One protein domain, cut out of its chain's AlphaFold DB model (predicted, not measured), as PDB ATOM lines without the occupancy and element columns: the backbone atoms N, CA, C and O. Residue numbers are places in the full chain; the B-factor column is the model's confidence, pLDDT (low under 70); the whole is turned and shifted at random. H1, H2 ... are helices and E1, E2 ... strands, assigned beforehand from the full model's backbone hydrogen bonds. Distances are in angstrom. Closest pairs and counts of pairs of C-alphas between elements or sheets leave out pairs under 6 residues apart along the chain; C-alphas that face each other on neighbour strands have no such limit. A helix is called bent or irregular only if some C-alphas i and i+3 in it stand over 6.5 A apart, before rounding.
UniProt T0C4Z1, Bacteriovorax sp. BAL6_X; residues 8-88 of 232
ATOM      1  N   PRO A   8      -6.647  34.445   5.683       53.72
ATOM      2  CA  PRO A   8      -6.956  33.132   6.231       53.72
ATOM      3  C   PRO A   8      -6.012  32.082   5.646       53.72
ATOM      4  O   PRO A   8      -5.776  32.081   4.444       53.72
ATOM      5  N   ASP A   9      -5.475  31.196   6.482       68.94
ATOM      6  CA  ASP A   9      -4.565  30.146   6.019       68.94
ATOM      7  C   ASP A   9      -5.207  29.352   4.868       68.94
ATOM      8  O   ASP A   9      -6.341  28.874   4.987       68.94
ATOM      9  N   LEU A  10      -4.484  29.183   3.755       72.19
ATOM     10  CA  LEU A  10      -4.933  28.282   2.696       72.19
ATOM     11  C   LEU A  10      -4.636  26.854   3.138       72.19
ATOM     12  O   LEU A  10      -3.472  26.490   3.305       72.19
ATOM     13  N   LYS A  11      -5.690  26.056   3.313       77.62
ATOM     14  CA  LYS A  11      -5.599  24.643   3.688       77.62
ATOM     15  C   LYS A  11      -6.088  23.764   2.552       77.62
ATOM     16  O   LYS A  11      -7.253  23.835   2.169       77.62
ATOM     17  N   ILE A  12      -5.201  22.921   2.045       79.62
ATOM     18  CA  ILE A  12      -5.470  21.968   0.967       79.62
ATOM     19  C   ILE A  12      -5.285  20.577   1.558       79.62
ATOM     20  O   ILE A  12      -4.291  20.347   2.233       79.62
ATOM     21  N   ASN A  13      -6.228  19.663   1.328       74.25
ATOM     22  CA  ASN A  13      -6.170  18.294   1.864       74.25
ATOM     23  C   ASN A  13      -5.991  17.222   0.779       74.25
ATOM     24  O   ASN A  13      -5.962  16.035   1.088       74.25
ATOM     25  N   ASN A  14      -5.926  17.614  -0.495       69.31
ATOM     26  CA  ASN A  14      -5.831  16.690  -1.620       69.31
ATOM     27  C   ASN A  14      -4.938  17.302  -2.711       69.31
ATOM     28  O   ASN A  14      -5.226  18.417  -3.162       69.31
ATOM     29  N   PRO A  15      -3.862  16.629  -3.151       66.31
ATOM     30  CA  PRO A  15      -3.414  15.252  -2.838       66.31
ATOM     31  C   PRO A  15      -2.598  15.100  -1.552       66.31
ATOM     32  O   PRO A  15      -2.280  13.987  -1.151       66.31
ATOM     33  N   CYS A  16      -2.237  16.205  -0.915       78.50
ATOM     34  CA  CYS A  16      -1.485  16.228   0.328       78.50
ATOM     35  C   CYS A  16      -1.999  17.367   1.202       78.50
ATOM     36  O   CYS A  16      -2.683  18.273   0.714       78.50
ATOM     37  N   ARG A  17      -1.693  17.300   2.498       82.50
ATOM     38  CA  ARG A  17      -2.063  18.341   3.444       82.50
ATOM     39  C   ARG A  17      -1.064  19.484   3.340       82.50
ATOM     40  O   ARG A  17       0.100  19.331   3.701       82.50
ATOM     41  N   ILE A  18      -1.528  20.623   2.847       84.56
ATOM     42  CA  ILE A  18      -0.734  21.839   2.687       84.56
ATOM     43  C   ILE A  18      -1.413  22.949   3.475       84.56
ATOM     44  O   ILE A  18      -2.599  23.206   3.273       84.56
ATOM     45  N   GLU A  19      -0.667  23.616   4.346       82.75
ATOM     46  CA  GLU A  19      -1.114  24.831   5.029       82.75
ATOM     47  C   GLU A  19      -0.174  25.972   4.643       82.75
ATOM     48  O   GLU A  19       1.027  25.874   4.881       82.75
ATOM     49  N   LEU A  20      -0.698  27.032   4.022       83.50
ATOM     50  CA  LEU A  20       0.065  28.233   3.673       83.50
ATOM     51  C   LEU A  20      -0.400  29.404   4.532       83.50
ATOM     52  O   LEU A  20      -1.585  29.744   4.524       83.50
ATOM     53  N   ARG A  21       0.544  30.051   5.216       80.12
ATOM     54  CA  ARG A  21       0.301  31.275   5.981       80.12
ATOM     55  C   ARG A  21       0.774  32.482   5.204       80.12
ATOM     56  O   ARG A  21       1.931  32.538   4.776       80.12
ATOM     57  N   PHE A  22      -0.102  33.468   5.071       77.50
ATOM     58  CA  PHE A  22       0.181  34.673   4.306       77.50
ATOM     59  C   PHE A  22       0.333  35.905   5.202       77.50
ATOM     60  O   PHE A  22      -0.381  36.077   6.188       77.50
ATOM     61  N   SER A  23       1.246  36.806   4.832       73.94
ATOM     62  CA  SER A  23       1.305  38.152   5.415       73.94
ATOM     63  C   SER A  23       0.153  39.033   4.906       73.94
ATOM     64  O   SER A  23      -0.487  38.719   3.900       73.94
ATOM     65  N   LYS A  24      -0.046  40.215   5.514       64.75
ATOM     66  CA  LYS A  24      -0.953  41.265   4.986       64.75
ATOM     67  C   LYS A  24      -0.648  41.704   3.549       64.75
ATOM     68  O   LYS A  24      -1.480  42.344   2.916       64.75
ATOM     69  N   HIS A  25       0.549  41.406   3.049       70.81
ATOM     70  CA  HIS A  25       0.981  41.733   1.695       70.81
ATOM     71  C   HIS A  25       0.841  40.540   0.731       70.81
ATOM     72  O   HIS A  25       1.347  40.605  -0.385       70.81
ATOM     73  N   ASN A  26       0.120  39.477   1.125       68.88
ATOM     74  CA  ASN A  26      -0.081  38.249   0.340       68.88
ATOM     75  C   ASN A  26       1.222  37.498   0.030       68.88
ATOM     76  O   ASN A  26       1.397  36.920  -1.044       68.88
ATOM     77  N   GLU A  27       2.146  37.515   0.984       76.75
ATOM     78  CA  GLU A  27       3.434  36.835   0.897       76.75
ATOM     79  C   GLU A  27       3.374  35.543   1.709       76.75
ATOM     80  O   GLU A  27       2.914  35.587   2.850       76.75
ATOM     81  N   VAL A  28       3.856  34.419   1.171       79.69
ATOM     82  CA  VAL A  28       3.986  33.176   1.950       79.69
ATOM     83  C   VAL A  28       5.032  33.398   3.043       79.69
ATOM     84  O   VAL A  28       6.184  33.693   2.741       79.69
ATOM     85  N   ARG A  29       4.626  33.301   4.309       81.00
ATOM     86  CA  ARG A  29       5.506  33.477   5.478       81.00
ATOM     87  C   ARG A  29       5.946  32.151   6.059       81.00
ATOM     88  O   ARG A  29       7.113  31.976   6.384       81.00
ATOM     89  N   GLU A  30       4.997  31.239   6.169       82.19
ATOM     90  CA  GLU A  30       5.204  29.897   6.686       82.19
ATOM     91  C   GLU A  30       4.374  28.940   5.841       82.19
ATOM     92  O   GLU A  30       3.296  29.297   5.351       82.19
ATOM     93  N   PHE A  31       4.869  27.720   5.677       86.69
ATOM     94  CA  PHE A  31       4.100  26.654   5.064       86.69
ATOM     95  C   PHE A  31       4.361  25.324   5.762       86.69
ATOM     96  O   PHE A  31       5.443  25.073   6.291       86.69
ATOM     97  N   PHE A  32       3.357  24.459   5.730       87.44
ATOM     98  CA  PHE A  32       3.442  23.079   6.179       87.44
ATOM     99  C   PHE A  32       2.986  22.166   5.046       87.44
ATOM    100  O   PHE A  32       1.982  22.453   4.399       87.44
ATOM    101  N   VAL A  33       3.726  21.082   4.800       88.19
ATOM    102  CA  VAL A  33       3.406  20.086   3.768       88.19
ATOM    103  C   VAL A  33       3.551  18.688   4.360       88.19
ATOM    104  O   VAL A  33       4.636  18.285   4.790       88.19
ATOM    105  N   GLU A  34       2.469  17.924   4.332       87.81
ATOM    106  CA  GLU A  34       2.387  16.539   4.789       87.81
ATOM    107  C   GLU A  34       1.773  15.671   3.684       87.81
ATOM    108  O   GLU A  34       0.694  15.959   3.173       87.81
ATOM    109  N   SER A  35       2.498  14.629   3.279       87.25
ATOM    110  CA  SER A  35       2.159  13.744   2.161       87.25
ATOM    111  C   SER A  35       2.805  12.383   2.388       87.25
ATOM    112  O   SER A  35       3.981  12.337   2.760       87.25
ATOM    113  N   ASP A  36       2.078  11.306   2.092       85.62
ATOM    114  CA  ASP A  36       2.617   9.939   2.061       85.62
ATOM    115  C   ASP A  36       3.522   9.704   0.836       85.62
ATOM    116  O   ASP A  36       4.360   8.804   0.819       85.62
ATOM    117  N   ASP A  37       3.394  10.546  -0.193       88.06
ATOM    118  CA  ASP A  37       4.285  10.568  -1.348       88.06
ATOM    119  C   ASP A  37       5.460  11.525  -1.097       88.06
ATOM    120  O   ASP A  37       5.326  12.750  -1.224       88.06
ATOM    121  N   CYS A  38       6.625  10.956  -0.763       88.56
ATOM    122  CA  CYS A  38       7.862  11.703  -0.523       88.56
ATOM    123  C   CYS A  38       8.311  12.524  -1.740       88.56
ATOM    124  O   CYS A  38       8.792  13.644  -1.575       88.56
ATOM    125  N   SER A  39       8.130  12.000  -2.959       89.38
ATOM    126  CA  SER A  39       8.559  12.686  -4.185       89.38
ATOM    127  C   SER A  39       7.729  13.944  -4.442       89.38
ATOM    128  O   SER A  39       8.269  14.997  -4.781       89.38
ATOM    129  N   LEU A  40       6.418  13.859  -4.199       87.06
ATOM    130  CA  LEU A  40       5.502  14.989  -4.298       87.06
ATOM    131  C   LEU A  40       5.762  16.019  -3.195       87.06
ATOM    132  O   LEU A  40       5.786  17.218  -3.471       87.06
ATOM    133  N   LYS A  41       5.999  15.555  -1.961       90.31
ATOM    134  CA  LYS A  41       6.335  16.421  -0.825       90.31
ATOM    135  C   LYS A  41       7.561  17.275  -1.123       90.31
ATOM    136  O   LYS A  41       7.502  18.493  -0.992       90.31
ATOM    137  N   GLU A  42       8.659  16.644  -1.536       92.06
ATOM    138  CA  GLU A  42       9.900  17.351  -1.863       92.06
ATOM    139  C   GLU A  42       9.706  18.356  -2.995       92.06
ATOM    140  O   GLU A  42      10.269  19.451  -2.953       92.06
ATOM    141  N   LEU A  43       8.907  17.994  -4.000       91.75
ATOM    142  CA  LEU A  43       8.623  18.867  -5.126       91.75
ATOM    143  C   LEU A  43       7.874  20.128  -4.677       91.75
ATOM    144  O   LEU A  43       8.318  21.232  -4.979       91.75
ATOM    145  N   ILE A  44       6.793  19.966  -3.908       89.50
ATOM    146  CA  ILE A  44       5.978  21.079  -3.404       89.50
ATOM    147  C   ILE A  44       6.792  21.971  -2.466       89.50
ATOM    148  O   ILE A  44       6.753  23.189  -2.615       89.50
ATOM    149  N   VAL A  45       7.568  21.389  -1.545       90.88
ATOM    150  CA  VAL A  45       8.440  22.158  -0.642       90.88
ATOM    151  C   VAL A  45       9.421  23.011  -1.446       90.88
ATOM    152  O   VAL A  45       9.456  24.222  -1.255       90.88
ATOM    153  N   LYS A  46      10.132  22.427  -2.421       92.00
ATOM    154  CA  LYS A  46      11.064  23.178  -3.282       92.00
ATOM    155  C   LYS A  46      10.368  24.299  -4.057       92.00
ATOM    156  O   LYS A  46      10.947  25.367  -4.232       92.00
ATOM    157  N   THR A  47       9.148  24.073  -4.543       90.56
ATOM    158  CA  THR A  47       8.358  25.102  -5.234       90.56
ATOM    159  C   THR A  47       7.987  26.252  -4.299       90.56
ATOM    160  O   THR A  47       8.154  27.414  -4.667       90.56
ATOM    161  N   LEU A  48       7.533  25.950  -3.080       88.56
ATOM    162  CA  LEU A  48       7.158  26.959  -2.086       88.56
ATOM    163  C   LEU A  48       8.373  27.741  -1.563       88.56
ATOM    164  O   LEU A  48       8.274  28.950  -1.382       88.56
ATOM    165  N   GLU A  49       9.535  27.098  -1.402       87.94
ATOM    166  CA  GLU A  49      10.793  27.766  -1.024       87.94
ATOM    167  C   GLU A  49      11.295  28.748  -2.094       87.94
ATOM    168  O   GLU A  49      11.883  29.783  -1.766       87.94
ATOM    169  N   ARG A  50      11.065  28.455  -3.384       86.38
ATOM    170  CA  ARG A  50      11.419  29.366  -4.487       86.38
ATOM    171  C   ARG A  50      10.471  30.559  -4.610       86.38
ATOM    172  O   ARG A  50      10.873  31.601  -5.133       86.38
ATOM    173  N   ALA A  51       9.243  30.448  -4.110       81.81
ATOM    174  CA  ALA A  51       8.252  31.513  -4.171       81.81
ATOM    175  C   ALA A  51       8.606  32.664  -3.206       81.81
ATOM    176  O   ALA A  51       8.156  32.720  -2.065       81.81
ATOM    177  N   LYS A  52       9.417  33.620  -3.677       63.38
ATOM    178  CA  LYS A  52       9.933  34.758  -2.891       63.38
ATOM    179  C   LYS A  52       8.895  35.845  -2.590       63.38
ATOM    180  O   LYS A  52       9.034  36.985  -3.018       63.38
ATOM    181  N   ASN A  53       7.910  35.532  -1.757       65.25
ATOM    182  CA  ASN A  53       7.112  36.536  -1.046       65.25
ATOM    183  C   ASN A  53       6.105  37.321  -1.910       65.25
ATOM    184  O   ASN A  53       5.826  38.469  -1.608       65.25
ATOM    185  N   SER A  54       5.524  36.774  -2.981       71.00
ATOM    186  CA  SER A  54       4.356  37.425  -3.607       71.00
ATOM    187  C   SER A  54       3.411  36.429  -4.269       71.00
ATOM    188  O   SER A  54       3.845  35.374  -4.734       71.00
ATOM    189  N   LYS A  55       2.125  36.798  -4.370       76.88
ATOM    190  CA  LYS A  55       1.102  36.059  -5.135       76.88
ATOM    191  C   LYS A  55       1.588  35.708  -6.545       76.88
ATOM    192  O   LYS A  55       1.477  34.559  -6.959       76.88
ATOM    193  N   SER A  56       2.108  36.688  -7.285       79.56
ATOM    194  CA  SER A  56       2.518  36.493  -8.680       79.56
ATOM    195  C   SER A  56       3.679  35.513  -8.792       79.56
ATOM    196  O   SER A  56       3.640  34.630  -9.642       79.56
ATOM    197  N   GLN A  57       4.674  35.620  -7.904       82.75
ATOM    198  CA  GLN A  57       5.807  34.696  -7.908       82.75
ATOM    199  C   GLN A  57       5.366  33.274  -7.559       82.75
ATOM    200  O   GLN A  57       5.791  32.334  -8.214       82.75
ATOM    201  N   LEU A  58       4.483  33.113  -6.571       84.50
ATOM    202  CA  LEU A  58       3.958  31.801  -6.202       84.50
ATOM    203  C   LEU A  58       3.240  31.121  -7.377       84.50
ATOM    204  O   LEU A  58       3.465  29.941  -7.623       84.50
ATOM    205  N   LEU A  59       2.418  31.859  -8.129       84.62
ATOM    206  CA  LEU A  59       1.747  31.317  -9.315       84.62
ATOM    207  C   LEU A  59       2.747  30.907 -10.407       84.62
ATOM    208  O   LEU A  59       2.614  29.816 -10.955       84.62
ATOM    209  N   ILE A  60       3.761  31.737 -10.670       86.81
ATOM    210  CA  ILE A  60       4.815  31.448 -11.657       86.81
ATOM    211  C   ILE A  60       5.583  30.176 -11.278       86.81
ATOM    212  O   ILE A  60       5.727  29.280 -12.102       86.81
ATOM    213  N   GLU A  61       6.017  30.052 -10.022       91.06
ATOM    214  CA  GLU A  61       6.776  28.881  -9.566       91.06
ATOM    215  C   GLU A  61       5.956  27.588  -9.654       91.06
ATOM    216  O   GLU A  61       6.490  26.533 -10.016       91.06
ATOM    217  N   ILE A  62       4.655  27.644  -9.344       87.12
ATOM    218  CA  ILE A  62       3.762  26.486  -9.478       87.12
ATOM    219  C   ILE A  62       3.583  26.119 -10.958       87.12
ATOM    220  O   ILE A  62       3.688  24.937 -11.295       87.12
ATOM    221  N   GLU A  63       3.375  27.094 -11.850       85.75
ATOM    222  CA  GLU A  63       3.273  26.852 -13.297       85.75
ATOM    223  C   GLU A  63       4.552  26.243 -13.880       85.75
ATOM    224  O   GLU A  63       4.482  25.266 -14.630       85.75
ATOM    225  N   ASP A  64       5.720  26.771 -13.515       89.50
ATOM    226  CA  ASP A  64       7.011  26.254 -13.972       89.50
ATOM    227  C   ASP A  64       7.243  24.824 -13.475       89.50
ATOM    228  O   ASP A  64       7.664  23.949 -14.238       89.50
ATOM    229  N   THR A  65       6.884  24.551 -12.219       89.69
ATOM    230  CA  THR A  65       6.961  23.202 -11.647       89.69
ATOM    231  C   THR A  65       6.034  22.239 -12.390       89.69
ATOM    232  O   THR A  65       6.448  21.122 -12.714       89.69
ATOM    233  N   LEU A  66       4.811  22.670 -12.712       87.25
ATOM    234  CA  LEU A  66       3.825  21.881 -13.452       87.25
ATOM    235  C   LEU A  66       4.315  21.549 -14.869       87.25
ATOM    236  O   LEU A  66       4.181  20.406 -15.306       87.25
ATOM    237  N   ARG A  67       4.954  22.503 -15.562       87.81
ATOM    238  CA  ARG A  67       5.547  22.283 -16.897       87.81
ATOM    239  C   ARG A  67       6.702  21.284 -16.877       87.81
ATOM    240  O   ARG A  67       6.859  20.518 -17.824       87.81
ATOM    241  N   GLN A  68       7.513  21.295 -15.822       89.69
ATOM    242  CA  GLN A  68       8.708  20.454 -15.714       89.69
ATOM    243  C   GLN A  68       8.413  19.035 -15.198       89.69
ATOM    244  O   GLN A  68       9.226  18.137 -15.401       89.69
ATOM    245  N   ASN A  69       7.263  18.809 -14.552       86.88
ATOM    246  CA  ASN A  69       6.968  17.565 -13.831       86.88
ATOM    247  C   ASN A  69       5.642  16.933 -14.280       86.88
ATOM    248  O   ASN A  69       4.700  16.786 -13.501       86.88
ATOM    249  N   ALA A  70       5.588  16.496 -15.542       82.38
ATOM    250  CA  ALA A  70       4.388  15.903 -16.145       82.38
ATOM    251  C   ALA A  70       3.816  14.703 -15.357       82.38
ATOM    252  O   ALA A  70       2.599  14.516 -15.321       82.38
ATOM    253  N   GLN A  71       4.673  13.925 -14.683       84.50
ATOM    254  CA  GLN A  71       4.283  12.751 -13.888       84.50
ATOM    255  C   GLN A  71       3.431  13.092 -12.649       84.50
ATOM    256  O   GLN A  71       2.730  12.218 -12.151       84.50
ATOM    257  N   LYS A  72       3.481  14.340 -12.162       82.38
ATOM    258  CA  LYS A  72       2.722  14.842 -10.998       82.38
ATOM    259  C   LYS A  72       1.783  15.993 -11.369       82.38
ATOM    260  O   LYS A  72       1.448  16.845 -10.548       82.38
ATOM    261  N   SER A  73       1.413  16.071 -12.646       81.12
ATOM    262  CA  SER A  73       0.663  17.200 -13.202       81.12
ATOM    263  C   SER A  73      -0.725  17.361 -12.582       81.12
ATOM    264  O   SER A  73      -1.140  18.493 -12.359       81.12
ATOM    265  N   LEU A  74      -1.420  16.269 -12.247       77.69
ATOM    266  CA  LEU A  74      -2.741  16.314 -11.607       77.69
ATOM    267  C   LEU A  74      -2.658  16.886 -10.186       77.69
ATOM    268  O   LEU A  74      -3.439  17.758  -9.809       77.69
ATOM    269  N   GLU A  75      -1.676  16.425  -9.418       81.81
ATOM    270  CA  GLU A  75      -1.395  16.851  -8.054       81.81
ATOM    271  C   GLU A  75      -1.015  18.333  -7.982       81.81
ATOM    272  O   GLU A  75      -1.580  19.097  -7.195       81.81
ATOM    273  N   LEU A  76      -0.094  18.752  -8.852       81.75
ATOM    274  CA  LEU A  76       0.341  20.142  -8.960       81.75
ATOM    275  C   LEU A  76      -0.772  21.049  -9.488       81.75
ATOM    276  O   LEU A  76      -0.886  22.191  -9.048       81.75
ATOM    277  N   PHE A  77      -1.621  20.550 -10.390       81.75
ATOM    278  CA  PHE A  77      -2.783  21.292 -10.871       81.75
ATOM    279  C   PHE A  77      -3.821  21.510  -9.763       81.75
ATOM    280  O   PHE A  77      -4.406  22.589  -9.692       81.75
ATOM    281  N   SER A  78      -4.017  20.533  -8.869       80.12
ATOM    282  CA  SER A  78      -4.866  20.694  -7.679       80.12
ATOM    283  C   SER A  78      -4.356  21.837  -6.795       80.12
ATOM    284  O   SER A  78      -5.101  22.772  -6.503       80.12
ATOM    285  N   LEU A  79      -3.057  21.832  -6.466       83.88
ATOM    286  CA  LEU A  79      -2.413  22.918  -5.721       83.88
ATOM    287  C   LEU A  79      -2.579  24.271  -6.432       83.88
ATOM    288  O   LEU A  79      -3.002  25.247  -5.814       83.88
ATOM    289  N   TYR A  80      -2.287  24.326  -7.731       83.56
ATOM    290  CA  TYR A  80      -2.425  25.537  -8.539       83.56
ATOM    291  C   TYR A  80      -3.853  26.092  -8.506       83.56
ATOM    292  O   TYR A  80      -4.049  27.287  -8.294       83.56
ATOM    293  N   LYS A  81      -4.857  25.224  -8.661       78.25
ATOM    294  CA  LYS A  81      -6.274  25.595  -8.638       78.25
ATOM    295  C   LYS A  81      -6.695  26.165  -7.285       78.25
ATOM    296  O   LYS A  81      -7.388  27.179  -7.260       78.25
ATOM    297  N   GLU A  82      -6.289  25.543  -6.184       81.19
ATOM    298  CA  GLU A  82      -6.617  26.018  -4.835       81.19
ATOM    299  C   GLU A  82      -5.933  27.357  -4.529       81.19
ATOM    300  O   GLU A  82      -6.574  28.282  -4.034       81.19
ATOM    301  N   VAL A  83      -4.662  27.518  -4.915       80.31
ATOM    302  CA  VAL A  83      -3.932  28.792  -4.789       80.31
ATOM    303  C   VAL A  83      -4.584  29.886  -5.640       80.31
ATOM    304  O   VAL A  83      -4.779  31.011  -5.172       80.31
ATOM    305  N   LEU A  84      -4.983  29.571  -6.875       74.62
ATOM    306  CA  LEU A  84      -5.740  30.493  -7.719       74.62
ATOM    307  C   LEU A  84      -7.091  30.849  -7.102       74.62
ATOM    308  O   LEU A  84      -7.437  32.024  -7.072       74.62
ATOM    309  N   SER A  85      -7.847  29.874  -6.596       71.12
ATOM    310  CA  SER A  85      -9.148  30.113  -5.964       71.12
ATOM    311  C   SER A  85      -9.016  30.985  -4.714       71.12
ATOM    312  O   SER A  85      -9.808  31.900  -4.507       71.12
ATOM    313  N   TYR A  86      -7.963  30.771  -3.929       73.88
ATOM    314  CA  TYR A  86      -7.651  31.577  -2.758       73.88
ATOM    315  C   TYR A  86      -7.413  33.050  -3.114       73.88
ATOM    316  O   TYR A  86      -8.007  33.951  -2.521       73.88
ATOM    317  N   PHE A  87      -6.575  33.311  -4.119       71.25
ATOM    318  CA  PHE A  87      -6.200  34.678  -4.481       71.25
ATOM    319  C   PHE A  87      -7.109  35.365  -5.500       71.25
ATOM    320  O   PHE A  87      -7.028  36.586  -5.682       71.25
ATOM    321  N   SER A  88      -7.870  34.578  -6.240       65.62
ATOM    322  CA  SER A  88      -8.688  34.981  -7.374       65.62
ATOM    323  C   SER A  88      -9.882  34.019  -7.478       65.62
ATOM    324  O   SER A  88     -10.001  33.306  -8.480       65.62
TER     325      SER A  88
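This is residues 8 to 88 of the 232 residues of a protein of Bacteriovorax sp. BAL6_X (UniProt T0C4Z1). A three-stranded sheet has H1 and H3 over one face, its other face bare; H2 packs on both helices, farther from the sheet. The 81 printed residues include E1, E2, E3, then H1, H2, H3, class mixed. The sheet, E1-E2-E3, is a meander, each strand antiparallel to the one before. It is compact, radius of gyration of the C-alphas 11.4 A, spanning 34 by 22 by 20 A.

Start at E1, residues 8 to 12: N 10 is 3.1 A from O 20 of E2, residues 17 to 22, its hairpin partner. N 19 is 2.9 A from O 32 of E3, residues 28 to 34, again a hairpin. H1, residues 38 to 50, is on the sheet over E3, height 9.6 A, C-alphas Val 33 and Lys 41 closest at 6.6 A. H3, residues 70 to 87, is on the same face, height 10.0 A; these make two layers, helices on one face. H2, residues 55 to 68, touches H3, C-alphas Leu 66 and Ser 73 closest at 5.7 A, a helical hairpin. Every O i to N i+4 pair is within hydrogen-bond range in H1 and H2, 12 of 14 in H3.

Find C-alpha 8 at (-6.956, 33.132, 6.231); H3, 24.5 A long, ends at C-alpha 87, (-6.200, 34.678, -4.481). H3 is irregular: C-alphas 71 and 74 are 8.2 A apart.

The printed part has no cut; its links are tight. Nine residues are under 70 in pLDDT, among them 52 to 53.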